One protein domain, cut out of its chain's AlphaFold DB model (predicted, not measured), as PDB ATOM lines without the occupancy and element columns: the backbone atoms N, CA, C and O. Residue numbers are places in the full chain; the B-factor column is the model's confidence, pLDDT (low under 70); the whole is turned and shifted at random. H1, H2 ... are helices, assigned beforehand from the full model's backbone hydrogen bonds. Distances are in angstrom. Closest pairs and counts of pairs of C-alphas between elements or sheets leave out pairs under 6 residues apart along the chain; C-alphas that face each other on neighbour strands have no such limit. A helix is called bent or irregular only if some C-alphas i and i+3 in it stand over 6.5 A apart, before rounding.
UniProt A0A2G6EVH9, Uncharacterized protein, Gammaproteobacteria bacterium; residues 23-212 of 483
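What this domain is: This is residues 23 to 212 of the 483 residues of an uncharacterized protein of Gammaproteobacteria bacterium (UniProt A0A2G6EVH9). A long helix, H7, runs through the middle of a rounded helical body, with H3 packed near its beginning and H5, H9 and H8 farther along. H5 and H9 lie side by side; H1 and H2 extend the body beyond H3, and H6 packs on H5 at another side. The printed part has 190 residues with nine named helices, H1 to H9 in chain order, and no named strand: all helix. It is compact, with a radius of gyration of the C-alphas of 16.0 A and spans of 46 by 38 by 31 A.

Where its parts are: H1, residues 23 to 28, begins at C-alpha 23 (-24.615, -46.339, -31.566). H2 is residues 31 to 39, H3 54 to 61, H4 69 to 77, H5 92 to 104 (18.2 A) and H6 118 to 129 (16.3 A). H7, residues 141 to 161, is 30.0 A long and irregular: C-alphas 142 and 145 are 7.0 A apart. H8 is residues 175 to 187 (18.3 A); H9, residues 200 to 212 (18.0 A), ends at C-alpha 212 (-14.205, -15.546, -45.563).

How they stand to each other: H7 is the hub, touching five helices. Its residues 145 to 149 touch H3, closest C-alphas Ala 59 and Gly 145, 6.1 A. H4 only just touches it, with 3 pairs of C-alphas within 8 A, closest Met 77 and Gln 142, 7.6 A. H5 touches it at a steep tilt of 58 degrees, closest C-alphas Gly 101 and Ile 151, 5.9 A. H8 touches it at Gln 156 and Thr 177, closest C-alphas 6.6 A, and H9 at Lys 158 and Tyr 210, 6.0 A. H5 and H9 touch at a shallow tilt of 18 degrees, the same way, closest C-alphas Leu 97 and Ala 200, 4.4 A. H6 touches H5, closest C-alphas Gln 99 and Thr 120, 6.6 A. H1 touches H3, closest C-alphas Ala 26 and Ala 58, 4.4 A; H1 and H2 touch only at the corner, closest C-alphas Ala 25 and Ala 33, 6.2 A. Every O i to N i+4 pair is within hydrogen-bond range in H1, H3, H4, H5, H6, H8 and H9, against 4 of 5 in H2 and 15 of 17 in H7.

The domain as a whole: The two C-alphas farthest apart, of Glu 40 and Asn 212, are 49.4 A apart. The printed part has no cut. Links are long but for the tight H1 to H2 and the short H3 to H4. Mean pLDDT of the printed part is 83.8; residues 61 to 89 are under 70.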
ATOM      1  N   TYR A  23     -25.369 -47.475 -31.031       84.12
ATOM      2  CA  TYR A  23     -24.615 -46.339 -31.566       84.12
ATOM      3  C   TYR A  23     -23.511 -46.750 -32.552       84.12
ATOM      4  O   TYR A  23     -23.142 -45.948 -33.410       84.12
ATOM      5  N   ASP A  24     -22.941 -47.955 -32.433       81.75
ATOM      6  CA  ASP A  24     -22.008 -48.525 -33.418       81.75
ATOM      7  C   ASP A  24     -22.762 -49.007 -34.655       81.75
ATOM      8  O   ASP A  24     -22.384 -48.638 -35.766       81.75
ATOM      9  N   ALA A  25     -23.867 -49.735 -34.474       80.19
ATOM     10  CA  ALA A  25     -24.738 -50.151 -35.571       80.19
ATOM     11  C   ALA A  25     -25.199 -48.939 -36.406       80.19
ATOM     12  O   ALA A  25     -25.034 -48.923 -37.626       80.19
ATOM     13  N   ALA A  26     -25.648 -47.862 -35.752       79.94
ATOM     14  CA  ALA A  26     -26.000 -46.601 -36.407       79.94
ATOM     15  C   ALA A  26     -24.823 -45.931 -37.137       79.94
ATOM     16  O   ALA A  26     -24.981 -45.467 -38.267       79.94
ATOM     17  N   ARG A  27     -23.619 -45.931 -36.546       76.12
ATOM     18  CA  ARG A  27     -22.396 -45.392 -37.173       76.12
ATOM     19  C   ARG A  27     -21.905 -46.197 -38.380       76.12
ATOM     20  O   ARG A  27     -21.199 -45.626 -39.215       76.12
ATOM     21  N   HIS A  28     -22.260 -47.475 -38.493       73.94
ATOM     22  CA  HIS A  28     -21.956 -48.309 -39.662       73.94
ATOM     23  C   HIS A  28     -23.121 -48.393 -40.668       73.94
ATOM     24  O   HIS A  28     -22.899 -48.735 -41.828       73.94
ATOM     25  N   GLY A  29     -24.338 -48.016 -40.263       73.06
ATOM     26  CA  GLY A  29     -25.551 -48.138 -41.074       73.06
ATOM     27  C   GLY A  29     -26.194 -49.527 -41.025       73.06
ATOM     28  O   GLY A  29     -26.914 -49.886 -41.955       73.06
ATOM     29  N   ASP A  30     -25.946 -50.309 -39.970       77.69
ATOM     30  CA  ASP A  30     -26.533 -51.640 -39.795       77.69
ATOM     31  C   ASP A  30     -28.004 -51.549 -39.348       77.69
ATOM     32  O   ASP A  30     -28.363 -51.619 -38.168       77.69
ATOM     33  N   LEU A  31     -28.878 -51.417 -40.345       75.38
ATOM     34  CA  LEU A  31     -30.330 -51.437 -40.179       75.38
ATOM     35  C   LEU A  31     -30.882 -52.823 -39.798       75.38
ATOM     36  O   LEU A  31     -32.086 -52.935 -39.555       75.38
ATOM     37  N   LYS A  32     -30.074 -53.895 -39.775       77.56
ATOM     38  CA  LYS A  32     -30.493 -55.210 -39.266       77.56
ATOM     39  C   LYS A  32     -30.298 -55.263 -37.752       77.56
ATOM     40  O   LYS A  32     -31.260 -55.560 -37.048       77.56
ATOM     41  N   ALA A  33     -29.121 -54.885 -37.254       82.19
ATOM     42  CA  ALA A  33     -28.858 -54.766 -35.820       82.19
ATOM     43  C   ALA A  33     -29.803 -53.752 -35.147       82.19
ATOM     44  O   ALA A  33     -30.405 -54.063 -34.126       82.19
ATOM     45  N   LEU A  34     -30.046 -52.586 -35.760       79.25
ATOM     46  CA  LEU A  34     -30.993 -51.598 -35.213       79.25
ATOM     47  C   LEU A  34     -32.446 -52.106 -35.166       79.25
ATOM     48  O   LEU A  34     -33.171 -51.799 -34.222       79.25
ATOM     49  N   ARG A  35     -32.870 -52.934 -36.134       77.75
ATOM     50  CA  ARG A  35     -34.163 -53.639 -36.056       77.75
ATOM     51  C   ARG A  35     -34.196 -54.653 -34.917       77.75
ATOM     52  O   ARG A  35     -35.209 -54.728 -34.227       77.75
ATOM     53  N   GLN A  36     -33.110 -55.397 -34.720       83.19
ATOM     54  CA  GLN A  36     -32.996 -56.386 -33.652       83.19
ATOM     55  C   GLN A  36     -33.091 -55.724 -32.270       83.19
ATOM     56  O   GLN A  36     -33.940 -56.118 -31.479       83.19
ATOM     57  N   TYR A  37     -32.341 -54.645 -32.023       84.19
ATOM     58  CA  TYR A  37     -32.408 -53.903 -30.757       84.19
ATOM     59  C   TYR A  37     -33.807 -53.331 -30.476       84.19
ATOM     60  O   TYR A  37     -34.271 -53.385 -29.339       84.19
ATOM     61  N   ARG A  38     -34.522 -52.848 -31.504       78.31
ATOM     62  CA  ARG A  38     -35.920 -52.406 -31.355       78.31
ATOM     63  C   ARG A  38     -36.869 -53.567 -31.024       78.31
ATOM     64  O   ARG A  38     -37.771 -53.385 -30.216       78.31
ATOM     65  N   PHE A  39     -36.674 -54.746 -31.621       80.12
ATOM     66  CA  PHE A  39     -37.444 -55.954 -31.285       80.12
ATOM     67  C   PHE A  39     -37.155 -56.448 -29.856       80.12
ATOM     68  O   PHE A  39     -38.057 -56.908 -29.165       80.12
ATOM     69  N   GLU A  40     -35.918 -56.279 -29.387       84.50
ATOM     70  CA  GLU A  40     -35.474 -56.556 -28.011       84.50
ATOM     71  C   GLU A  40     -35.919 -55.485 -26.992       84.50
ATOM     72  O   GLU A  40     -35.603 -55.592 -25.809       84.50
ATOM     73  N   GLY A  41     -36.664 -54.458 -27.422       80.81
ATOM     74  CA  GLY A  41     -37.203 -53.408 -26.550       80.81
ATOM     75  C   GLY A  41     -36.192 -52.342 -26.116       80.81
ATOM     76  O   GLY A  41     -36.475 -51.582 -25.191       80.81
ATOM     77  N   ILE A  42     -35.023 -52.260 -26.760       82.50
ATOM     78  CA  ILE A  42     -34.012 -51.238 -26.469       82.50
ATOM     79  C   ILE A  42     -34.455 -49.891 -27.049       82.50
ATOM     80  O   ILE A  42     -34.734 -49.773 -28.245       82.50
ATOM     81  N   ASP A  43     -34.466 -48.858 -26.208       77.31
ATOM     82  CA  ASP A  43     -34.792 -47.492 -26.614       77.31
ATOM     83  C   ASP A  43     -33.690 -46.893 -27.512       77.31
ATOM     84  O   ASP A  43     -32.544 -46.696 -27.099       77.31
ATOM     85  N   LEU A  44     -34.054 -46.596 -28.764       78.75
ATOM     86  CA  LEU A  44     -33.184 -46.004 -29.788       78.75
ATOM     87  C   LEU A  44     -33.266 -44.466 -29.849       78.75
ATOM     88  O   LEU A  44     -32.745 -43.861 -30.792       78.75
ATOM     89  N   PHE A  45     -33.899 -43.837 -28.856       77.06
ATOM     90  CA  PHE A  45     -34.008 -42.386 -28.698       77.06
ATOM     91  C   PHE A  45     -33.248 -41.845 -27.478       77.06
ATOM     92  O   PHE A  45     -33.221 -40.633 -27.261       77.06
ATOM     93  N   ILE A  46     -32.556 -42.710 -26.730       77.81
ATOM     94  CA  ILE A  46     -31.540 -42.292 -25.758       77.81
ATOM     95  C   ILE A  46     -30.326 -41.722 -26.527       77.81
ATOM     96  O   ILE A  46     -29.846 -42.363 -27.468       77.81
ATOM     97  N   PRO A  47     -29.822 -40.525 -26.176       80.56
ATOM     98  CA  PRO A  47     -28.606 -39.971 -26.764       80.56
ATOM     99  C   PRO A  47     -27.331 -40.543 -26.126       80.56
ATOM    100  O   PRO A  47     -27.301 -40.858 -24.936       80.56
ATOM    101  N   ASP A  48     -26.243 -40.603 -26.898       79.75
ATOM    102  CA  ASP A  48     -24.909 -40.907 -26.373       79.75
ATOM    103  C   ASP A  48     -24.306 -39.743 -25.559       79.75
ATOM    104  O   ASP A  48     -24.872 -38.652 -25.455       79.75
ATOM    105  N   GLU A  49     -23.099 -39.940 -25.019       76.50
ATOM    106  CA  GLU A  49     -22.323 -38.903 -24.307       76.50
ATOM    107  C   GLU A  49     -22.073 -37.628 -25.141       76.50
ATOM    108  O   GLU A  49     -21.762 -36.567 -24.598       76.50
ATOM    109  N   ARG A  50     -22.206 -37.716 -26.473       76.06
ATOM    110  CA  ARG A  50     -22.065 -36.609 -27.428       76.06
ATOM    111  C   ARG A  50     -23.421 -36.023 -27.827       76.06
ATOM    112  O   ARG A  50     -23.463 -35.198 -28.732       76.06
ATOM    113  N   GLY A  51     -24.506 -36.418 -27.161       77.75
ATOM    114  CA  GLY A  51     -25.863 -35.923 -27.363       77.75
ATOM    115  C   GLY A  51     -26.636 -36.547 -28.526       77.75
ATOM    116  O   GLY A  51     -27.777 -36.134 -28.722       77.75
ATOM    117  N   PHE A  52     -26.062 -37.509 -29.262       80.44
ATOM    118  CA  PHE A  52     -26.656 -38.070 -30.479       80.44
ATOM    119  C   PHE A  52     -27.371 -39.398 -30.233       80.44
ATOM    120  O   PHE A  52     -26.789 -40.355 -29.721       80.44
ATOM    121  N   THR A  53     -28.617 -39.489 -30.685       80.12
ATOM    122  CA  THR A  53     -29.390 -40.739 -30.693       80.12
ATOM    123  C   THR A  53     -28.925 -41.700 -31.804       80.12
ATOM    124  O   THR A  53     -28.413 -41.255 -32.839       80.12
ATOM    125  N   PRO A  54     -29.147 -43.024 -31.670       80.38
ATOM    126  CA  PRO A  54     -28.975 -43.983 -32.764       80.38
ATOM    127  C   PRO A  54     -29.734 -43.596 -34.044       80.38
ATOM    128  O   PRO A  54     -29.213 -43.802 -35.140       80.38
ATOM    129  N   TYR A  55     -30.915 -42.975 -33.924       77.44
ATOM    130  CA  TYR A  55     -31.652 -42.407 -35.060       77.44
ATOM    131  C   TYR A  55     -30.842 -41.331 -35.808       77.44
ATOM    132  O   TYR A  55     -30.645 -41.432 -37.021       77.44
ATOM    133  N   GLU A  56     -30.340 -40.313 -35.099       77.81
ATOM    134  CA  GLU A  56     -29.592 -39.201 -35.708       77.81
ATOM    135  C   GLU A  56     -28.270 -39.683 -36.313       77.81
ATOM    136  O   GLU A  56     -27.913 -39.284 -37.423       77.81
ATOM    137  N   LEU A  57     -27.572 -40.596 -35.627       79.50
ATOM    138  CA  LEU A  57     -26.363 -41.230 -36.149       79.50
ATOM    139  C   LEU A  57     -26.655 -42.015 -37.434       79.50
ATOM    140  O   LEU A  57     -25.908 -41.868 -38.396       79.50
ATOM    141  N   ALA A  58     -27.742 -42.791 -37.495       77.06
ATOM    142  CA  ALA A  58     -28.117 -43.522 -38.705       77.06
ATOM    143  C   ALA A  58     -28.435 -42.560 -39.865       77.06
ATOM    144  O   ALA A  58     -27.910 -42.737 -40.966       77.06
ATOM    145  N   ALA A  59     -29.207 -41.496 -39.612       74.00
ATOM    146  CA  ALA A  59     -29.527 -40.476 -40.613       74.00
ATOM    147  C   ALA A  59     -28.283 -39.716 -41.123       74.00
ATOM    148  O   ALA A  59     -28.200 -39.390 -42.306       74.00
ATOM    149  N   LEU A  60     -27.285 -39.481 -40.263       74.56
ATOM    150  CA  LEU A  60     -26.014 -38.837 -40.621       74.56
ATOM    151  C   LEU A  60     -24.990 -39.781 -41.278       74.56
ATOM    152  O   LEU A  60     -24.023 -39.294 -41.878       74.56
ATOM    153  N   HIS A  61     -25.117 -41.108 -41.127       66.94
ATOM    154  CA  HIS A  61     -24.018 -42.047 -41.409       66.94
ATOM    155  C   HIS A  61     -24.347 -43.282 -42.259       66.94
ATOM    156  O   HIS A  61     -23.389 -43.940 -42.671       66.94
ATOM    157  N   ALA A  62     -25.616 -43.597 -42.552       57.09
ATOM    158  CA  ALA A  62     -26.018 -44.829 -43.247       57.09
ATOM    159  C   ALA A  62     -25.305 -45.031 -44.603       57.09
ATOM    160  O   ALA A  62     -25.680 -44.450 -45.621       57.09
ATOM    161  N   ASN A  63     -24.291 -45.902 -44.620       53.56
ATOM    162  CA  ASN A  63     -23.306 -46.024 -45.695       53.56
ATOM    163  C   ASN A  63     -23.896 -46.641 -46.990       53.56
ATOM    164  O   ASN A  63     -24.270 -47.821 -46.966       53.56
ATOM    165  N   PRO A  64     -24.043 -45.891 -48.100       52.66
ATOM    166  CA  PRO A  64     -24.820 -46.316 -49.266       52.66
ATOM    167  C   PRO A  64     -23.930 -46.887 -50.380       52.66
ATOM    168  O   PRO A  64     -23.932 -46.388 -51.501       52.66
ATOM    169  N   ASP A  65     -23.182 -47.948 -50.071       51.62
ATOM    170  CA  ASP A  65     -22.381 -48.681 -51.069       51.62
ATOM    171  C   ASP A  65     -23.238 -49.623 -51.959       51.62
ATOM    172  O   ASP A  65     -22.707 -50.253 -52.868       51.62
ATOM    173  N   GLU A  66     -24.561 -49.696 -51.743       51.62
ATOM    174  CA  GLU A  66     -25.514 -50.479 -52.550       51.62
ATOM    175  C   GLU A  66     -26.900 -49.803 -52.654       51.62
ATOM    176  O   GLU A  66     -27.241 -48.905 -51.872       51.62
ATOM    177  N   THR A  67     -27.687 -50.217 -53.655       48.59
ATOM    178  CA  THR A  67     -28.800 -49.480 -54.294       48.59
ATOM    179  C   THR A  67     -30.095 -49.365 -53.474       48.59
ATOM    180  O   THR A  67     -31.149 -49.799 -53.933       48.59
ATOM    181  N   ASP A  68     -30.051 -48.780 -52.272       54.22
ATOM    182  CA  ASP A  68     -31.243 -48.723 -51.404       54.22
ATOM    183  C   ASP A  68     -31.405 -47.432 -50.567       54.22
ATOM    184  O   ASP A  68     -31.841 -47.453 -49.413       54.22
ATOM    185  N   THR A  69     -31.063 -46.266 -51.131       52.66
ATOM    186  CA  THR A  69     -31.302 -44.942 -50.508       52.66
ATOM    187  C   THR A  69     -32.773 -44.685 -50.171       52.66
ATOM    188  O   THR A  69     -33.059 -44.071 -49.143       52.66
ATOM    189  N   LEU A  70     -33.709 -45.185 -50.986       45.81
ATOM    190  CA  LEU A  70     -35.142 -44.970 -50.774       45.81
ATOM    191  C   LEU A  70     -35.675 -45.781 -49.583       45.81
ATOM    192  O   LEU A  70     -36.310 -45.215 -48.694       45.81
ATOM    193  N   ARG A  71     -35.361 -47.080 -49.498       53.47
ATOM    194  CA  ARG A  71     -35.760 -47.920 -48.357       53.47
ATOM    195  C   ARG A  71     -35.112 -47.484 -47.059       53.47
ATOM    196  O   ARG A  71     -35.757 -47.593 -46.031       53.47
ATOM    197  N   ARG A  72     -33.884 -46.955 -47.076       57.88
ATOM    198  CA  ARG A  72     -33.268 -46.369 -45.871       57.88
ATOM    199  C   ARG A  72     -34.119 -45.225 -45.335       57.88
ATOM    200  O   ARG A  72     -34.405 -45.204 -44.146       57.88
ATOM    201  N   HIS A  73     -34.587 -44.332 -46.211       51.84
ATOM    202  CA  HIS A  73     -35.521 -43.277 -45.824       51.84
ATOM    203  C   HIS A  73     -36.840 -43.873 -45.296       51.84
ATOM    204  O   HIS A  73     -37.291 -43.473 -44.232       51.84
ATOM    205  N   VAL A  74     -37.415 -44.884 -45.958       53.19
ATOM    206  CA  VAL A  74     -38.663 -45.542 -45.514       53.19
ATOM    207  C   VAL A  74     -38.513 -46.300 -44.185       53.19
ATOM    208  O   VAL A  74     -39.372 -46.165 -43.325       53.19
ATOM    209  N   GLU A  75     -37.443 -47.064 -43.966       60.38
ATOM    210  CA  GLU A  75     -37.198 -47.816 -42.725       60.38
ATOM    211  C   GLU A  75     -36.924 -46.871 -41.547       60.38
ATOM    212  O   GLU A  75     -37.463 -47.080 -40.464       60.38
ATOM    213  N   VAL A  76     -36.187 -45.780 -41.782       60.56
ATOM    214  CA  VAL A  76     -35.991 -44.694 -40.810       60.56
ATOM    215  C   VAL A  76     -37.312 -43.957 -40.533       60.56
ATOM    216  O   VAL A  76     -37.600 -43.662 -39.376       60.56
ATOM    217  N   MET A  77     -38.165 -43.735 -41.543       54.28
ATOM    218  CA  MET A  77     -39.516 -43.162 -41.388       54.28
ATOM    219  C   MET A  77     -40.493 -44.120 -40.670       54.28
ATOM    220  O   MET A  77     -41.362 -43.673 -39.921       54.28
ATOM    221  N   LEU A  78     -40.326 -45.441 -40.807       57.28
ATOM    222  CA  LEU A  78     -41.085 -46.469 -40.074       57.28
ATOM    223  C   LEU A  78     -40.720 -46.550 -38.581       57.28
ATOM    224  O   LEU A  78     -41.454 -47.163 -37.805       57.28
ATOM    225  N   TRP A  79     -39.618 -45.934 -38.149       63.06
ATOM    226  CA  TRP A  79     -39.334 -45.731 -36.722       63.06
ATOM    227  C   TRP A  79     -40.104 -44.525 -36.157       63.06
ATOM    228  O   TRP A  79     -40.240 -44.397 -34.948       63.06
ATOM    229  N   LEU A  80     -40.662 -43.666 -37.020       59.44
ATOM    230  CA  LEU A  80     -41.312 -42.408 -36.623       59.44
ATOM    231  C   LEU A  80     -42.819 -42.534 -36.447       59.44
ATOM    232  O   LEU A  80     -43.451 -41.646 -35.883       59.44
ATOM    233  N   LYS A  81     -43.397 -43.648 -36.899       58.25
ATOM    234  CA  LYS A  81     -44.811 -43.971 -36.688       58.25
ATOM    235  C   LYS A  81     -45.157 -44.152 -35.196       58.25
ATOM    236  O   LYS A  81     -46.323 -44.075 -34.834       58.25
ATOM    237  N   GLU A  82     -44.137 -44.334 -34.355       60.41
ATOM    238  CA  GLU A  82     -44.194 -44.394 -32.886       60.41
ATOM    239  C   GLU A  82     -43.448 -43.211 -32.222       60.41
ATOM    240  O   GLU A  82     -43.133 -43.256 -31.033       60.41
ATOM    241  N   TYR A  83     -43.146 -42.131 -32.961       61.19
ATOM    242  CA  TYR A  83     -42.481 -40.957 -32.387       61.19
ATOM    243  C   TYR A  83     -43.440 -40.167 -31.485       61.19
ATOM    244  O   TYR A  83     -44.327 -39.455 -31.952       61.19
ATOM    245  N   HIS A  84     -43.212 -40.289 -30.180       64.38
ATOM    246  CA  HIS A  84     -43.941 -39.623 -29.102       64.38
ATOM    247  C   HIS A  84     -43.215 -38.333 -28.666       64.38
ATOM    248  O   HIS A  84     -42.361 -38.408 -27.776       64.38
ATOM    249  N   PRO A  85     -43.486 -37.147 -29.256       59.66
ATOM    250  CA  PRO A  85     -42.718 -35.919 -28.999       59.66
ATOM    251  C   PRO A  85     -42.671 -35.481 -27.525       59.66
ATOM    252  O   PRO A  85     -41.798 -34.708 -27.146       59.66
ATOM    253  N   GLU A  86     -43.594 -35.964 -26.696       59.28
ATOM    254  CA  GLU A  86     -43.661 -35.761 -25.248       59.28
ATOM    255  C   GLU A  86     -42.704 -36.648 -24.422       59.28
ATOM    256  O   GLU A  86     -42.552 -36.417 -23.225       59.28
ATOM    257  N   LYS A  87     -42.043 -37.638 -25.042       57.72
ATOM    258  CA  LYS A  87     -41.128 -38.598 -24.384       57.72
ATOM    259  C   LYS A  87     -39.653 -38.468 -24.794       57.72
ATOM    260  O   LYS A  87     -38.815 -39.168 -24.241       57.72
ATOM    261  N   HIS A  88     -39.332 -37.623 -25.775       66.19
ATOM    262  CA  HIS A  88     -38.027 -37.631 -26.450       66.19
ATOM    263  C   HIS A  88     -37.156 -36.431 -26.053       66.19
ATOM    264  O   HIS A  88     -37.615 -35.288 -26.066       66.19
ATOM    265  N   TYR A  89     -35.876 -36.679 -25.749       69.88
ATOM    266  CA  TYR A  89     -34.922 -35.652 -25.323       69.88
ATOM    267  C   TYR A  89     -33.758 -35.508 -26.313       69.88
ATOM    268  O   TYR A  89     -32.899 -36.380 -26.420       69.88
ATOM    269  N   TYR A  90     -33.700 -34.370 -27.005       78.62
ATOM    270  CA  TYR A  90     -32.559 -34.019 -27.851       78.62
ATOM    271  C   TYR A  90     -31.403 -33.496 -26.999       78.62
ATOM    272  O   TYR A  90     -31.545 -32.505 -26.280       78.62
ATOM    273  N   GLY A  91     -30.232 -34.129 -27.109       79.81
ATOM    274  CA  GLY A  91     -29.036 -33.685 -26.404       79.81
ATOM    275  C   GLY A  91     -28.584 -32.287 -26.843       79.81
ATOM    276  O   GLY A  91     -28.720 -31.905 -28.008       79.81
ATOM    277  N   LYS A  92     -27.967 -31.535 -25.919       86.31
ATOM    278  CA  LYS A  92     -27.440 -30.174 -26.154       86.31
ATOM    279  C   LYS A  92     -26.613 -30.065 -27.445       86.31
ATOM    280  O   LYS A  92     -26.717 -29.088 -28.178       86.31
ATOM    281  N   ALA A  93     -25.803 -31.079 -27.740       85.38
ATOM    282  CA  ALA A  93     -24.956 -31.123 -28.928       85.38
ATOM    283  C   ALA A  93     -25.725 -31.406 -30.237       85.38
ATOM    284  O   ALA A  93     -25.363 -30.825 -31.260       85.38
ATOM    285  N   SER A  94     -26.812 -32.189 -30.216       86.00
ATOM    286  CA  SER A  94     -27.732 -32.312 -31.361       86.00
ATOM    287  C   SER A  94     -28.476 -31.003 -31.626       86.00
ATOM    288  O   SER A  94     -28.560 -30.571 -32.775       86.00
ATOM    289  N   ILE A  95     -28.932 -30.305 -30.576       91.69
ATOM    290  CA  ILE A  95     -29.536 -28.967 -30.711       91.69
ATOM    291  C   ILE A  95     -28.512 -27.981 -31.300       91.69
ATOM    292  O   ILE A  95     -28.832 -27.258 -32.243       91.69
ATOM    293  N   ALA A  96     -27.259 -28.006 -30.831       94.44
ATOM    294  CA  ALA A  96     -26.184 -27.180 -31.380       94.44
ATOM    295  C   ALA A  96     -25.850 -27.546 -32.840       94.44
ATOM    296  O   ALA A  96     -25.596 -26.658 -33.655       94.44
ATOM    297  N   LEU A  97     -25.875 -28.834 -33.212       92.81
ATOM    298  CA  LEU A  97     -25.716 -29.257 -34.607       92.81
ATOM    299  C   LEU A  97     -26.842 -28.681 -35.477       92.81
ATOM    300  O   LEU A  97     -26.564 -28.122 -36.537       92.81
ATOM    301  N   VAL A  98     -28.090 -28.776 -35.012       94.31
ATOM    302  CA  VAL A  98     -29.265 -28.219 -35.694       94.31
ATOM    303  C   VAL A  98     -29.148 -26.700 -35.841       94.31
ATOM    304  O   VAL A  98     -29.324 -26.175 -36.936       94.31
ATOM    305  N   GLN A  99     -28.758 -25.981 -34.792       97.56
ATOM    306  CA  GLN A  99     -28.529 -24.535 -34.850       97.56
ATOM    307  C   GLN A  99     -27.427 -24.149 -35.852       97.56
ATOM    308  O   GLN A  99     -27.603 -23.240 -36.665       97.56
ATOM    309  N   ALA A 100     -26.292 -24.852 -35.834       97.44
ATOM    310  CA  ALA A 100     -25.199 -24.611 -36.772       97.44
ATOM    311  C   ALA A 100     -25.591 -24.939 -38.227       97.44
ATOM    312  O   ALA A 100     -25.178 -24.224 -39.140       97.44
ATOM    313  N   GLY A 101     -26.405 -25.977 -38.440       96.69
ATOM    314  CA  GLY A 101     -26.920 -26.362 -39.755       96.69
ATOM    315  C   GLY A 101     -27.936 -25.366 -40.307       96.69
ATOM    316  O   GLY A 101     -27.815 -24.945 -41.453       96.69
ATOM    317  N   LEU A 102     -28.879 -24.914 -39.472       97.88
ATOM    318  CA  LEU A 102     -29.841 -23.867 -39.822       97.88
ATOM    319  C   LEU A 102     -29.113 -22.582 -40.245       97.88
ATOM    320  O   LEU A 102     -29.357 -22.092 -41.346       97.88
ATOM    321  N   ASN A 103     -28.135 -22.119 -39.455       97.44
ATOM    322  CA  ASN A 103     -27.281 -20.981 -39.818       97.44
ATOM    323  C   ASN A 103     -26.559 -21.189 -41.166       97.44
ATOM    324  O   ASN A 103     -26.555 -20.286 -42.002       97.44
ATOM    325  N   ALA A 104     -25.958 -22.365 -41.393       96.50
ATOM    326  CA  ALA A 104     -25.220 -22.679 -42.622       96.50
ATOM    327  C   ALA A 104     -26.117 -22.736 -43.878       96.50
ATOM    328  O   ALA A 104     -25.642 -22.425 -44.973       96.50
ATOM    329  N   LEU A 105     -27.400 -23.075 -43.698       96.25
ATOM    330  CA  LEU A 105     -28.462 -23.057 -44.711       96.25
ATOM    331  C   LEU A 105     -29.196 -21.696 -44.812       96.25
ATOM    332  O   LEU A 105     -30.126 -21.562 -45.602       96.25
ATOM    333  N   GLY A 106     -28.785 -20.679 -44.043       96.25
ATOM    334  CA  GLY A 106     -29.316 -19.307 -44.100       96.25
ATOM    335  C   GLY A 106     -30.434 -18.969 -43.102       96.25
ATOM    336  O   GLY A 106     -30.865 -17.817 -43.037       96.25
ATOM    337  N   TYR A 107     -30.877 -19.925 -42.285       97.31
ATOM    338  CA  TYR A 107     -31.881 -19.732 -41.236       97.31
ATOM    339  C   TYR A 107     -31.199 -19.266 -39.941       97.31
ATOM    340  O   TYR A 107     -30.689 -20.067 -39.159       97.31
ATOM    341  N   SER A 108     -31.150 -17.948 -39.730       94.94
ATOM    342  CA  SER A 108     -30.400 -17.336 -38.624       94.94
ATOM    343  C   SER A 108     -30.991 -17.660 -37.246       94.94
ATOM    344  O   SER A 108     -32.068 -17.174 -36.898       94.94
ATOM    345  N   VAL A 109     -30.255 -18.427 -36.435       95.50
ATOM    346  CA  VAL A 109     -30.624 -18.748 -35.040       95.50
ATOM    347  C   VAL A 109     -29.826 -17.958 -33.998       95.50
ATOM    348  O   VAL A 109     -30.304 -17.747 -32.886       95.50
ATOM    349  N   GLY A 110     -28.632 -17.472 -34.353       93.25
ATOM    350  CA  GLY A 110     -27.653 -16.927 -33.407       93.25
ATOM    351  C   GLY A 110     -26.480 -17.883 -33.194       93.25
ATOM    352  O   GLY A 110     -26.084 -18.588 -34.123       93.25
ATOM    353  N   GLU A 111     -25.897 -17.905 -31.996       93.88
ATOM    354  CA  GLU A 111     -24.822 -18.853 -31.681       93.88
ATOM    355  C   GLU A 111     -25.373 -20.281 -31.494       93.88
ATOM    356  O   GLU A 111     -26.444 -20.435 -30.907       93.88
ATOM    357  N   PRO A 112     -24.674 -21.335 -31.964       95.75
ATOM    358  CA  PRO A 112     -25.035 -22.730 -31.691       95.75
ATOM    359  C   PRO A 112     -24.760 -23.149 -30.232       95.75
ATOM    360  O   PRO A 112     -23.847 -23.926 -29.947       95.75
ATOM    361  N   ASP A 113     -25.531 -22.593 -29.299       93.56
ATOM    362  CA  ASP A 113     -25.393 -22.775 -27.849       93.56
ATOM    363  C   ASP A 113     -25.932 -24.120 -27.321       93.56
ATOM    364  O   ASP A 113     -25.583 -24.535 -26.213       93.56
ATOM    365  N   GLY A 114     -26.745 -24.817 -28.118       92.88
ATOM    366  CA  GLY A 114     -27.434 -26.053 -27.764       92.88
ATOM    367  C   GLY A 114     -28.735 -25.865 -26.981       92.88
ATOM    368  O   GLY A 114     -29.176 -26.803 -26.317       92.88
ATOM    369  N   ILE A 115     -29.343 -24.674 -27.024       92.25
ATOM    370  CA  ILE A 115     -30.553 -24.318 -26.274       92.25
ATOM    371  C   ILE A 115     -31.733 -24.079 -27.232       92.25
ATOM    372  O   ILE A 115     -31.642 -23.366 -28.235       92.25
ATOM    373  N   MET A 116     -32.899 -24.644 -26.903       90.56
ATOM    374  CA  MET A 116     -34.148 -24.430 -27.647       90.56
ATOM    375  C   MET A 116     -34.814 -23.084 -27.317       90.56
ATOM    376  O   MET A 116     -35.897 -23.019 -26.739       90.56
ATOM    377  N   GLY A 117     -34.148 -21.989 -27.693       93.12
ATOM    378  CA  GLY A 117     -34.706 -20.635 -27.657       93.12
ATOM    379  C   GLY A 117     -35.628 -20.314 -28.845       93.12
ATOM    380  O   GLY A 117     -35.638 -21.005 -29.862       93.12
ATOM    381  N   GLY A 118     -36.369 -19.202 -28.744       96.12
ATOM    382  CA  GLY A 118     -37.355 -18.783 -29.755       96.12
ATOM    383  C   GLY A 118     -36.796 -18.641 -31.177       96.12
ATOM    384  O   GLY A 118     -37.419 -19.112 -32.121       96.12
ATOM    385  N   LYS A 119     -35.575 -18.105 -31.337       96.56
ATOM    386  CA  LYS A 119     -34.906 -18.019 -32.651       96.56
ATOM    387  C   LYS A 119     -34.704 -19.395 -33.292       96.56
ATOM    388  O   LYS A 119     -34.932 -19.543 -34.487       96.56
ATOM    389  N   THR A 120     -34.320 -20.401 -32.500       96.88
ATOM    390  CA  THR A 120     -34.206 -21.797 -32.953       96.88
ATOM    391  C   THR A 120     -35.568 -22.315 -33.416       96.88
ATOM    392  O   THR A 120     -35.685 -22.827 -34.525       96.88
ATOM    393  N   THR A 121     -36.615 -22.105 -32.613       96.19
ATOM    394  CA  THR A 121     -38.000 -22.497 -32.928       96.19
ATOM    395  C   THR A 121     -38.511 -21.867 -34.229       96.19
ATOM    396  O   THR A 121     -39.090 -22.557 -35.066       96.19
ATOM    397  N   ASP A 122     -38.287 -20.568 -34.438       97.81
ATOM    398  CA  ASP A 122     -38.779 -19.851 -35.619       97.81
ATOM    399  C   ASP A 122     -37.955 -20.149 -36.881       97.81
ATOM    400  O   ASP A 122     -38.521 -20.263 -37.970       97.81
ATOM    401  N   ALA A 123     -36.647 -20.392 -36.748       98.12
ATOM    402  CA  ALA A 123     -35.822 -20.929 -37.831       98.12
ATOM    403  C   ALA A 123     -36.271 -22.338 -38.258       98.12
ATOM    404  O   ALA A 123     -36.313 -22.624 -39.454       98.12
ATOM    405  N   ILE A 124     -36.672 -23.193 -37.308       96.69
ATOM    406  CA  ILE A 124     -37.248 -24.513 -37.607       96.69
ATOM    407  C   ILE A 124     -38.591 -24.367 -38.335       96.69
ATOM    408  O   ILE A 124     -38.785 -25.033 -39.349       96.69
ATOM    409  N   LYS A 125     -39.487 -23.462 -37.903       97.25
ATOM    410  CA  LYS A 125     -40.731 -23.165 -38.648       97.25
ATOM    411  C   LYS A 125     -40.438 -22.695 -40.073       97.25
ATOM    412  O   LYS A 125     -41.107 -23.133 -41.000       97.25
ATOM    413  N   ALA A 126     -39.441 -21.827 -40.256       98.00
ATOM    414  CA  ALA A 126     -39.050 -21.330 -41.571       98.00
ATOM    415  C   ALA A 126     -38.469 -22.441 -42.466       98.00
ATOM    416  O   ALA A 126     -38.845 -22.526 -43.633       98.00
ATOM    417  N   PHE A 127     -37.625 -23.330 -41.928       96.62
ATOM    418  CA  PHE A 127     -37.135 -24.503 -42.660       96.62
ATOM    419  C   PHE A 127     -38.282 -25.453 -43.033       96.62
ATOM    420  O   PHE A 127     -38.382 -25.869 -44.184       96.62
ATOM    421  N   GLN A 128     -39.177 -25.754 -42.085       95.56
ATOM    422  CA  GLN A 128     -40.359 -26.592 -42.310       95.56
ATOM    423  C   GLN A 128     -41.257 -25.997 -43.403       95.56
ATOM    424  O   GLN A 128     -41.578 -26.688 -44.364       95.56
ATOM    425  N   LYS A 129     -41.575 -24.699 -43.317       96.75
ATOM    426  CA  LYS A 129     -42.362 -23.969 -44.323       96.75
ATOM    427  C   LYS A 129     -41.736 -24.030 -45.716       96.75
ATOM    428  O   LYS A 129     -42.450 -24.242 -46.685       96.75
ATOM    429  N   ASN A 130     -40.420 -23.852 -45.817       96.69
ATOM    430  CA  ASN A 130     -39.698 -23.862 -47.093       96.69
ATOM    431  C   ASN A 130     -39.525 -25.272 -47.697       96.69
ATOM    432  O   ASN A 130     -38.970 -25.390 -48.786       96.69
ATOM    433  N   ASN A 131     -39.984 -26.318 -47.001       89.56
ATOM    434  CA  ASN A 131     -40.043 -27.706 -47.469       89.56
ATOM    435  C   ASN A 131     -41.494 -28.248 -47.467       89.56
ATOM    436  O   ASN A 131     -41.695 -29.459 -47.433       89.56
ATOM    437  N   ASP A 132     -42.497 -27.359 -47.435       93.25
ATOM    438  CA  ASP A 132     -43.935 -27.682 -47.403       93.25
ATOM    439  C   ASP A 132     -44.377 -28.589 -46.226       93.25
ATOM    440  O   ASP A 132     -45.384 -29.295 -46.286       93.25
ATOM    441  N   LEU A 133     -43.641 -28.539 -45.109       88.88
ATOM    442  CA  LEU A 133     -43.906 -29.310 -43.892       88.88
ATOM    443  C   LEU A 133     -44.728 -28.522 -42.859       88.88
ATOM    444  O   LEU A 133     -44.695 -27.290 -42.787       88.88
ATOM    445  N   ALA A 134     -45.402 -29.256 -41.969       89.88
ATOM    446  CA  ALA A 134     -46.095 -28.682 -40.819       89.88
ATOM    447  C   ALA A 134     -45.129 -27.884 -39.918       89.88
ATOM    448  O   ALA A 134     -44.138 -28.417 -39.414       89.88
ATOM    449  N   GLN A 135     -45.447 -26.606 -39.695       94.25
ATOM    450  CA  GLN A 135     -44.598 -25.618 -39.014       94.25
ATOM    451  C   GLN A 135     -44.645 -25.762 -37.481       94.25
ATOM    452  O   GLN A 135     -45.053 -24.849 -36.761       94.25
ATOM    453  N   THR A 136     -44.250 -26.926 -36.960       91.00
ATOM    454  CA  THR A 136     -44.251 -27.217 -35.516       91.00
ATOM    455  C   THR A 136     -43.242 -26.378 -34.729       91.00
ATOM    456  O   THR A 136     -43.423 -26.184 -33.528       91.00
ATOM    457  N   GLY A 137     -42.152 -25.929 -35.365       91.00
ATOM    458  CA  GLY A 137     -41.024 -25.264 -34.698       91.00
ATOM    459  C   GLY A 137     -40.219 -26.162 -33.748       91.00
ATOM    460  O   GLY A 137     -39.303 -25.686 -33.083       91.00
ATOM    461  N   ARG A 138     -40.545 -27.457 -33.658       88.38
ATOM    462  CA  ARG A 138     -39.879 -28.428 -32.777       88.38
ATOM    463  C   ARG A 138     -38.889 -29.272 -33.574       88.38
ATOM    464  O   ARG A 138     -39.179 -29.628 -34.721       88.38
ATOM    465  N   LEU A 139     -37.768 -29.659 -32.956       85.44
ATOM    466  CA  LEU A 139     -36.983 -30.787 -33.466       85.44
ATOM    467  C   LEU A 139     -37.904 -32.005 -33.558       85.44
ATOM    468  O   LEU A 139     -38.756 -32.237 -32.697       85.44
ATOM    469  N   GLY A 140     -37.776 -32.725 -34.659       77.94
ATOM    470  CA  GLY A 140     -38.625 -33.859 -34.938       77.94
ATOM    471  C   GLY A 140     -38.157 -34.581 -36.194       77.94
ATOM    472  O   GLY A 140     -37.722 -33.948 -37.164       77.94
ATOM    473  N   PRO A 141     -38.222 -35.912 -36.200       73.69
ATOM    474  CA  PRO A 141     -37.607 -36.716 -37.239       73.69
ATOM    475  C   PRO A 141     -38.305 -36.577 -38.605       73.69
ATOM    476  O   PRO A 141     -37.681 -36.827 -39.632       73.69
ATOM    477  N   GLN A 142     -39.543 -36.062 -38.637       76.44
ATOM    478  CA  GLN A 142     -40.296 -35.746 -39.859       76.44
ATOM    479  C   GLN A 142     -39.649 -34.669 -40.755       76.44
ATOM    480  O   GLN A 142     -40.105 -34.463 -41.874       76.44
ATOM    481  N   TRP A 143     -38.622 -33.960 -40.271       83.56
ATOM    482  CA  TRP A 143     -37.862 -32.984 -41.065       83.56
ATOM    483  C   TRP A 143     -36.338 -33.134 -40.943       83.56
ATOM    484  O   TRP A 143     -35.620 -32.785 -41.883       83.56
ATOM    485  N   LEU A 144     -35.833 -33.697 -39.834       83.12
ATOM    486  CA  LEU A 144     -34.392 -33.874 -39.602       83.12
ATOM    487  C   LEU A 144     -33.698 -34.699 -40.701       83.12
ATOM    488  O   LEU A 144     -32.572 -34.375 -41.069       83.12
ATOM    489  N   GLY A 145     -34.359 -35.708 -41.280       76.81
ATOM    490  CA  GLY A 145     -33.782 -36.513 -42.367       76.81
ATOM    491  C   GLY A 145     -33.448 -35.707 -43.632       76.81
ATOM    492  O   GLY A 145     -32.366 -35.867 -44.194       76.81
ATOM    493  N   ILE A 146     -34.343 -34.804 -44.052       81.62
ATOM    494  CA  ILE A 146     -34.124 -33.894 -45.195       81.62
ATOM    495  C   ILE A 146     -33.017 -32.893 -44.843       81.62
ATOM    496  O   ILE A 146     -32.040 -32.731 -45.572       81.62
ATOM    497  N   PHE A 147     -33.136 -32.287 -43.663       88.19
ATOM    498  CA  PHE A 147     -32.205 -31.297 -43.135       88.19
ATOM    499  C   PHE A 147     -30.758 -31.805 -43.040       88.19
ATOM    500  O   PHE A 147     -29.843 -31.118 -43.495       88.19
ATOM    501  N   TYR A 148     -30.524 -33.018 -42.524       86.12
ATOM    502  CA  TYR A 148     -29.183 -33.608 -42.495       86.12
ATOM    503  C   TYR A 148     -28.630 -33.859 -43.905       86.12
ATOM    504  O   TYR A 148     -27.438 -33.639 -44.127       86.12
ATOM    505  N   GLN A 149     -29.469 -34.253 -44.870       83.75
ATOM    506  CA  GLN A 149     -29.031 -34.416 -46.257       83.75
ATOM    507  C   GLN A 149     -28.604 -33.071 -46.874       83.75
ATOM    508  O   GLN A 149     -27.572 -33.004 -47.544       83.75
ATOM    509  N   ASP A 150     -29.355 -31.995 -46.633       90.56
ATOM    510  CA  ASP A 150     -29.037 -30.656 -47.150       90.56
ATOM    511  C   ASP A 150     -27.804 -30.045 -46.485       90.56
ATOM    512  O   ASP A 150     -26.938 -29.504 -47.178       90.56
ATOM    513  N   ILE A 151     -27.648 -30.226 -45.169       93.31
ATOM    514  CA  ILE A 151     -26.396 -29.925 -44.468       93.31
ATOM    515  C   ILE A 151     -25.219 -30.671 -45.116       93.31
ATOM    516  O   ILE A 151     -24.163 -30.080 -45.343       93.31
ATOM    517  N   LEU A 152     -25.364 -31.964 -45.425       91.31
ATOM    518  CA  LEU A 152     -24.283 -32.748 -46.025       91.31
ATOM    519  C   LEU A 152     -23.922 -32.248 -47.433       91.31
ATOM    520  O   LEU A 152     -22.730 -32.105 -47.713       91.31
ATOM    521  N   LYS A 153     -24.908 -31.891 -48.272       93.00
ATOM    522  CA  LYS A 153     -24.677 -31.250 -49.586       93.00
ATOM    523  C   LYS A 153     -23.894 -29.940 -49.424       93.00
ATOM    524  O   LYS A 153     -22.896 -29.727 -50.118       93.00
ATOM    525  N   ASP A 154     -24.312 -29.094 -48.481       96.19
ATOM    526  CA  ASP A 154     -23.684 -27.806 -48.174       96.19
ATOM    527  C   ASP A 154     -22.233 -27.963 -47.685       96.19
ATOM    528  O   ASP A 154     -21.318 -27.341 -48.233       96.19
ATOM    529  N   ILE A 155     -21.984 -28.866 -46.730       95.88
ATOM    530  CA  ILE A 155     -20.634 -29.198 -46.247       95.88
ATOM    531  C   ILE A 155     -19.758 -29.687 -47.390       95.88
ATOM    532  O   ILE A 155     -18.630 -29.216 -47.530       95.88
ATOM    533  N   GLN A 156     -20.240 -30.638 -48.192       96.31
ATOM    534  CA  GLN A 156     -19.472 -31.209 -49.295       96.31
ATOM    535  C   GLN A 156     -19.077 -30.138 -50.313       96.31
ATOM    536  O   GLN A 156     -17.917 -30.064 -50.735       96.31
ATOM    537  N   PHE A 157     -20.018 -29.252 -50.646       97.75
ATOM    538  CA  PHE A 157     -19.769 -28.098 -51.496       97.75
ATOM    539  C   PHE A 157     -18.729 -27.159 -50.870       97.75
ATOM    540  O   PHE A 157     -17.696 -26.896 -51.491       97.75
ATOM    541  N   LYS A 158     -18.943 -26.692 -49.632       98.12
ATOM    542  CA  LYS A 158     -18.054 -25.741 -48.941       98.12
ATOM    543  C   LYS A 158     -16.648 -26.318 -48.733       98.12
ATOM    544  O   LYS A 158     -15.670 -25.637 -49.043       98.12
ATOM    545  N   LEU A 159     -16.517 -27.583 -48.318       97.88
ATOM    546  CA  LEU A 159     -15.238 -28.304 -48.223       97.88
ATOM    547  C   LEU A 159     -14.522 -28.370 -49.574       97.88
ATOM    548  O   LEU A 159     -13.349 -27.990 -49.657       97.88
ATOM    549  N   THR A 160     -15.227 -28.744 -50.643       97.31
ATOM    550  CA  THR A 160     -14.666 -28.778 -52.001       97.31
ATOM    551  C   THR A 160     -14.195 -27.386 -52.447       97.31
ATOM    552  O   THR A 160     -13.066 -27.241 -52.925       97.31
ATOM    553  N   LYS A 161     -14.976 -26.318 -52.208       97.56
ATOM    554  CA  LYS A 161     -14.563 -24.921 -52.487       97.56
ATOM    555  C   LYS A 161     -13.403 -24.425 -51.604       97.56
ATOM    556  O   LYS A 161     -12.741 -23.452 -51.971       97.56
ATOM    557  N   LEU A 162     -13.134 -25.087 -50.476       97.50
ATOM    558  CA  LEU A 162     -12.001 -24.842 -49.570       97.50
ATOM    559  C   LEU A 162     -10.783 -25.757 -49.842       97.50
ATOM    560  O   LEU A 162      -9.774 -25.671 -49.129       97.50
ATOM    561  N   GLY A 163     -10.846 -26.597 -50.882       97.06
ATOM    562  CA  GLY A 163      -9.757 -27.480 -51.312       97.06
ATOM    563  C   GLY A 163      -9.686 -28.819 -50.570       97.06
ATOM    564  O   GLY A 163      -8.607 -29.407 -50.481       97.06
ATOM    565  N   PHE A 164     -10.804 -29.288 -50.015       97.50
ATOM    566  CA  PHE A 164     -10.938 -30.596 -49.376       97.50
ATOM    567  C   PHE A 164     -11.917 -31.446 -50.191       97.50
ATOM    568  O   PHE A 164     -13.127 -31.317 -50.049       97.50
ATOM    569  N   ASP A 165     -11.369 -32.279 -51.071       95.19
ATOM    570  CA  ASP A 165     -12.127 -33.120 -51.999       95.19
ATOM    571  C   ASP A 165     -13.038 -34.130 -51.275       95.19
ATOM    572  O   ASP A 165     -12.551 -34.990 -50.532       95.19
ATOM    573  N   THR A 166     -14.350 -34.013 -51.504       93.62
ATOM    574  CA  THR A 166     -15.393 -34.932 -51.019       93.62
ATOM    575  C   THR A 166     -15.844 -35.958 -52.059       93.62
ATOM    576  O   THR A 166     -16.666 -36.808 -51.735       93.62
ATOM    577  N   GLY A 167     -15.324 -35.917 -53.291       89.50
ATOM    578  CA  GLY A 167     -15.726 -36.794 -54.398       89.50
ATOM    579  C   GLY A 167     -17.093 -36.482 -55.025       89.50
ATOM    580  O   GLY A 167     -17.476 -37.145 -55.984       89.50
ATOM    581  N   GLY A 168     -17.824 -35.489 -54.513       90.44
ATOM    582  CA  GLY A 168     -19.181 -35.144 -54.943       90.44
ATOM    583  C   GLY A 168     -19.914 -34.280 -53.916       90.44
ATOM    584  O   GLY A 168     -19.352 -33.943 -52.871       90.44
ATOM    585  N   THR A 169     -21.161 -33.920 -54.228       90.31
ATOM    586  CA  THR A 169     -22.099 -33.180 -53.357       90.31
ATOM    587  C   THR A 169     -23.472 -33.865 -53.370       90.31
ATOM    588  O   THR A 169     -24.473 -33.284 -53.786       90.31
ATOM    589  N   ASP A 170     -23.488 -35.147 -53.016       82.38
ATOM    590  CA  ASP A 170     -24.651 -36.048 -53.043       82.38
ATOM    591  C   ASP A 170     -25.520 -35.980 -51.769       82.38
ATOM    592  O   ASP A 170     -26.646 -36.482 -51.748       82.38
ATOM    593  N   GLY A 171     -25.021 -35.341 -50.708       84.69
ATOM    594  CA  GLY A 171     -25.653 -35.326 -49.392       84.69
ATOM    595  C   GLY A 171     -25.417 -36.594 -48.573       84.69
ATOM    596  O   GLY A 171     -26.142 -36.832 -47.612       84.69
ATOM    597  N   MET A 172     -24.428 -37.416 -48.937       80.75
ATOM    598  CA  MET A 172     -24.139 -38.699 -48.297       80.75
ATOM    599  C   MET A 172     -22.779 -38.656 -47.584       80.75
ATOM    600  O   MET A 172     -21.758 -38.221 -48.131       80.75
ATOM    601  N   MET A 173     -22.714 -39.145 -46.339       79.00
ATOM    602  CA  MET A 173     -21.455 -39.177 -45.584       79.00
ATOM    603  C   MET A 173     -20.580 -40.386 -45.972       79.00
ATOM    604  O   MET A 173     -20.216 -41.220 -45.142       79.00
ATOM    605  N   GLY A 174     -20.228 -40.478 -47.255       78.50
ATOM    606  CA  GLY A 174     -19.319 -41.491 -47.791       78.50
ATOM    607  C   GLY A 174     -17.858 -41.304 -47.356       78.50
ATOM    608  O   GLY A 174     -17.476 -40.320 -46.709       78.50
ATOM    609  N   ARG A 175     -17.002 -42.258 -47.749       83.25
ATOM    610  CA  ARG A 175     -15.571 -42.320 -47.379       83.25
ATOM    611  C   ARG A 175     -14.818 -41.010 -47.651       83.25
ATOM    612  O   ARG A 175     -14.076 -40.542 -46.787       83.25
ATOM    613  N   ASN A 176     -15.038 -40.397 -48.814       89.19
ATOM    614  CA  ASN A 176     -14.363 -39.158 -49.207       89.19
ATOM    615  C   ASN A 176     -14.818 -37.958 -48.359       89.19
ATOM    616  O   ASN A 176     -13.963 -37.240 -47.841       89.19
ATOM    617  N   THR A 177     -16.125 -37.802 -48.109       90.56
ATOM    618  CA  THR A 177     -16.688 -36.793 -47.188       90.56
ATOM    619  C   THR A 177     -16.020 -36.865 -45.809       90.56
ATOM    620  O   THR A 177     -15.497 -35.866 -45.311       90.56
ATOM    621  N   ARG A 178     -15.926 -38.067 -45.221       88.94
ATOM    622  CA  ARG A 178     -15.297 -38.292 -43.902       88.94
ATOM    623  C   ARG A 178     -13.806 -37.950 -43.897       88.94
ATOM    624  O   ARG A 178     -13.318 -37.279 -42.988       88.94
ATOM    625  N   VAL A 179     -13.078 -38.359 -44.937       90.94
ATOM    626  CA  VAL A 179     -11.653 -38.033 -45.111       90.94
ATOM    627  C   VAL A 179     -11.437 -36.523 -45.293       90.94
ATOM    628  O   VAL A 179     -10.473 -35.979 -44.748       90.94
ATOM    629  N   ALA A 180     -12.324 -35.823 -46.002       95.31
ATOM    630  CA  ALA A 180     -12.289 -34.369 -46.146       95.31
ATOM    631  C   ALA A 180     -12.530 -33.653 -44.808       95.31
ATOM    632  O   ALA A 180     -11.758 -32.761 -44.456       95.31
ATOM    633  N   MET A 181     -13.521 -34.094 -44.023       94.62
ATOM    634  CA  MET A 181     -13.802 -33.580 -42.674       94.62
ATOM    635  C   MET A 181     -12.602 -33.758 -41.730       94.62
ATOM    636  O   MET A 181     -12.211 -32.810 -41.049       94.62
ATOM    637  N   LEU A 182     -11.953 -34.929 -41.722       93.44
ATOM    638  CA  LEU A 182     -10.750 -35.173 -40.911       93.44
ATOM    639  C   LEU A 182      -9.557 -34.315 -41.363       93.44
ATOM    640  O   LEU A 182      -8.890 -33.694 -40.532       93.44
ATOM    641  N   LYS A 183      -9.315 -34.208 -42.680       96.25
ATOM    642  CA  LYS A 183      -8.308 -33.289 -43.244       96.25
ATOM    643  C   LYS A 183      -8.601 -31.835 -42.849       96.25
ATOM    644  O   LYS A 183      -7.663 -31.105 -42.524       96.25
ATOM    645  N   TYR A 184      -9.871 -31.422 -42.843       97.31
ATOM    646  CA  TYR A 184     -10.303 -30.086 -42.432       97.31
ATOM    647  C   TYR A 184     -10.044 -29.835 -40.944       97.31
ATOM    648  O   TYR A 184      -9.366 -28.858 -40.617       97.31
ATOM    649  N   ARG A 185     -10.507 -30.726 -40.054       96.69
ATOM    650  CA  ARG A 185     -10.259 -30.638 -38.603       96.69
ATOM    651  C   ARG A 185      -8.761 -30.511 -38.318       96.69
ATOM    652  O   ARG A 185      -8.342 -29.553 -37.674       96.69
ATOM    653  N   LYS A 186      -7.942 -31.394 -38.903       95.94
ATOM    654  CA  LYS A 186      -6.477 -31.405 -38.747       95.94
ATOM    655  C   LYS A 186      -5.799 -30.128 -39.260       95.94
ATOM    656  O   LYS A 186      -4.930 -29.591 -38.578       95.94
ATOM    657  N   LYS A 187      -6.187 -29.615 -40.438       97.69
ATOM    658  CA  LYS A 187      -5.617 -28.379 -41.018       97.69
ATOM    659  C   LYS A 187      -5.983 -27.127 -40.212       97.69
ATOM    660  O   LYS A 187      -5.149 -26.235 -40.093       97.69
ATOM    661  N   ASN A 188      -7.184 -27.080 -39.638       96.62
ATOM    662  CA  ASN A 188      -7.682 -25.939 -38.862       96.62
ATOM    663  C   ASN A 188      -7.524 -26.109 -37.335       96.62
ATOM    664  O   ASN A 188      -8.015 -25.277 -36.582       96.62
ATOM    665  N   ARG A 189      -6.813 -27.155 -36.879       95.62
ATOM    666  CA  ARG A 189      -6.553 -27.471 -35.456       95.62
ATOM    667  C   ARG A 189      -7.818 -27.643 -34.595       95.62
ATOM    668  O   ARG A 189      -7.780 -27.391 -33.395       95.62
ATOM    669  N   LEU A 190      -8.922 -28.087 -35.196       93.94
ATOM    670  CA  LEU A 190     -10.129 -28.465 -34.455       93.94
ATOM    671  C   LEU A 190      -9.918 -29.801 -33.732       93.94
ATOM    672  O   LEU A 190      -9.035 -30.580 -34.108       93.94
ATOM    673  N   ASN A 191     -10.778 -30.099 -32.752       87.62
ATOM    674  CA  ASN A 191     -10.809 -31.412 -32.113       87.62
ATOM    675  C   ASN A 191     -10.939 -32.527 -33.173       87.62
ATOM    676  O   ASN A 191     -11.756 -32.419 -34.095       87.62
ATOM    677  N   GLN A 192     -10.118 -33.572 -33.042       84.81
ATOM    678  CA  GLN A 192     -10.093 -34.754 -33.903       84.81
ATOM    679  C   GLN A 192     -10.737 -35.918 -33.132       84.81
ATOM    680  O   GLN A 192     -10.040 -36.557 -32.350       84.81
ATOM    681  N   PRO A 193     -12.044 -36.174 -33.313       78.06
ATOM    682  CA  PRO A 193     -12.726 -37.271 -32.635       78.06
ATOM    683  C   PRO A 193     -12.317 -38.632 -33.208       78.06
ATOM    684  O   PRO A 193     -12.016 -38.740 -34.399       78.06
ATOM    685  N   ASP A 194     -12.413 -39.678 -32.386       72.06
ATOM    686  CA  ASP A 194     -12.065 -41.063 -32.753       72.06
ATOM    687  C   ASP A 194     -12.931 -41.638 -33.888       72.06
ATOM    688  O   ASP A 194     -12.544 -42.593 -34.559       72.06
ATOM    689  N   TYR A 195     -14.088 -41.021 -34.147       72.75
ATOM    690  CA  TYR A 195     -14.942 -41.303 -35.298       72.75
ATOM    691  C   TYR A 195     -15.313 -39.998 -36.035       72.75
ATOM    692  O   TYR A 195     -15.730 -39.032 -35.380       72.75
ATOM    693  N   PRO A 196     -15.220 -39.951 -37.383       76.50
ATOM    694  CA  PRO A 196     -15.518 -38.771 -38.195       76.50
ATOM    695  C   PRO A 196     -17.025 -38.487 -38.269       76.50
ATOM    696  O   PRO A 196     -17.691 -38.810 -39.255       76.50
ATOM    697  N   HIS A 197     -17.538 -37.854 -37.217       79.81
ATOM    698  CA  HIS A 197     -18.891 -37.315 -37.137       79.81
ATOM    699  C   HIS A 197     -18.925 -35.813 -37.455       79.81
ATOM    700  O   HIS A 197     -17.893 -35.122 -37.508       79.81
ATOM    701  N   LEU A 198     -20.139 -35.319 -37.673       87.19
ATOM    702  CA  LEU A 198     -20.440 -33.907 -37.835       87.19
ATOM    703  C   LEU A 198     -20.814 -33.297 -36.479       87.19
ATOM    704  O   LEU A 198     -21.581 -33.891 -35.733       87.19
ATOM    705  N   ASP A 199     -20.288 -32.113 -36.178       89.62
ATOM    706  CA  ASP A 199     -20.635 -31.341 -34.982       89.62
ATOM    707  C   ASP A 199     -20.808 -29.850 -35.332       89.62
ATOM    708  O   ASP A 199     -20.448 -29.394 -36.427       89.62
ATOM    709  N   ALA A 200     -21.368 -29.083 -34.393       93.00
ATOM    710  CA  ALA A 200     -21.621 -27.649 -34.548       93.00
ATOM    711  C   ALA A 200     -20.339 -26.826 -34.795       93.00
ATOM    712  O   ALA A 200     -20.349 -25.853 -35.554       93.00
ATOM    713  N   LEU A 201     -19.220 -27.235 -34.183       93.19
ATOM    714  CA  LEU A 201     -17.916 -26.577 -34.294       93.19
ATOM    715  C   LEU A 201     -17.343 -26.714 -35.712       93.19
ATOM    716  O   LEU A 201     -16.849 -25.741 -36.285       93.19
ATOM    717  N   LEU A 202     -17.424 -27.913 -36.287       94.94
ATOM    718  CA  LEU A 202     -16.993 -28.217 -37.644       94.94
ATOM    719  C   LEU A 202     -17.850 -27.464 -38.662       94.94
ATOM    720  O   LEU A 202     -17.284 -26.840 -39.559       94.94
ATOM    721  N   LEU A 203     -19.177 -27.467 -38.493       95.38
ATOM    722  CA  LEU A 203     -20.101 -26.697 -39.333       95.38
ATOM    723  C   LEU A 203     -19.764 -25.208 -39.344       95.38
ATOM    724  O   LEU A 203     -19.440 -24.655 -40.395       95.38
ATOM    725  N   ASN A 204     -19.782 -24.571 -38.170       95.31
ATOM    726  CA  ASN A 204     -19.549 -23.135 -38.051       95.31
ATOM    727  C   ASN A 204     -18.139 -22.747 -38.539       95.31
ATOM    728  O   ASN A 204     -17.959 -21.710 -39.179       95.31
ATOM    729  N   SER A 205     -17.137 -23.608 -38.316       96.94
ATOM    730  CA  SER A 205     -15.786 -23.407 -38.849       96.94
ATOM    731  C   SER A 205     -15.745 -23.465 -40.380       96.94
ATOM    732  O   SER A 205     -15.177 -22.557 -40.987       96.94
ATOM    733  N   ILE A 206     -16.331 -24.494 -41.007       97.75
ATOM    734  CA  ILE A 206     -16.364 -24.651 -42.474       97.75
ATOM    735  C   ILE A 206     -17.111 -23.481 -43.116       97.75
ATOM    736  O   ILE A 206     -16.610 -22.880 -44.067       97.75
ATOM    737  N   ASP A 207     -18.274 -23.128 -42.576       96.62
ATOM    738  CA  ASP A 207     -19.102 -22.038 -43.081       96.62
ATOM    739  C   ASP A 207     -18.404 -20.672 -42.955       96.62
ATOM    740  O   ASP A 207     -18.291 -19.926 -43.932       96.62
ATOM    741  N   THR A 208     -17.819 -20.384 -41.789       96.00
ATOM    742  CA  THR A 208     -17.024 -19.168 -41.568       96.00
ATOM    743  C   THR A 208     -15.792 -19.124 -42.480       96.00
ATOM    744  O   THR A 208     -15.475 -18.074 -43.042       96.00
ATOM    745  N   ALA A 209     -15.092 -20.245 -42.683       97.75
ATOM    746  CA  ALA A 209     -13.959 -20.317 -43.605       97.75
ATOM    747  C   ALA A 209     -14.386 -20.103 -45.068       97.75
ATOM    748  O   ALA A 209     -13.676 -19.426 -45.815       97.75
ATOM    749  N   TYR A 210     -15.550 -20.628 -45.463       97.69
ATOM    750  CA  TYR A 210     -16.129 -20.450 -46.791       97.69
ATOM    751  C   TYR A 210     -16.525 -18.990 -47.049       97.69
ATOM    752  O   TYR A 210     -16.009 -18.386 -47.992       97.69
ATOM    753  N   ARG A 211     -17.332 -18.375 -46.169       95.88
ATOM    754  CA  ARG A 211     -17.715 -16.951 -46.267       95.88
ATOM    755  C   ARG A 211     -16.491 -16.030 -46.354       95.88
ATOM    756  O   ARG A 211     -16.423 -15.163 -47.225       95.88
ATOM    757  N   ASN A 212     -15.472 -16.284 -45.530       96.69
ATOM    758  CA  ASN A 212     -14.205 -15.546 -45.563       96.69
ATOM    759  C   ASN A 212     -13.382 -15.754 -46.849       96.69
ATOM    760  O   ASN A 212     -12.538 -14.914 -47.168       96.69
TER     761      ASN A 212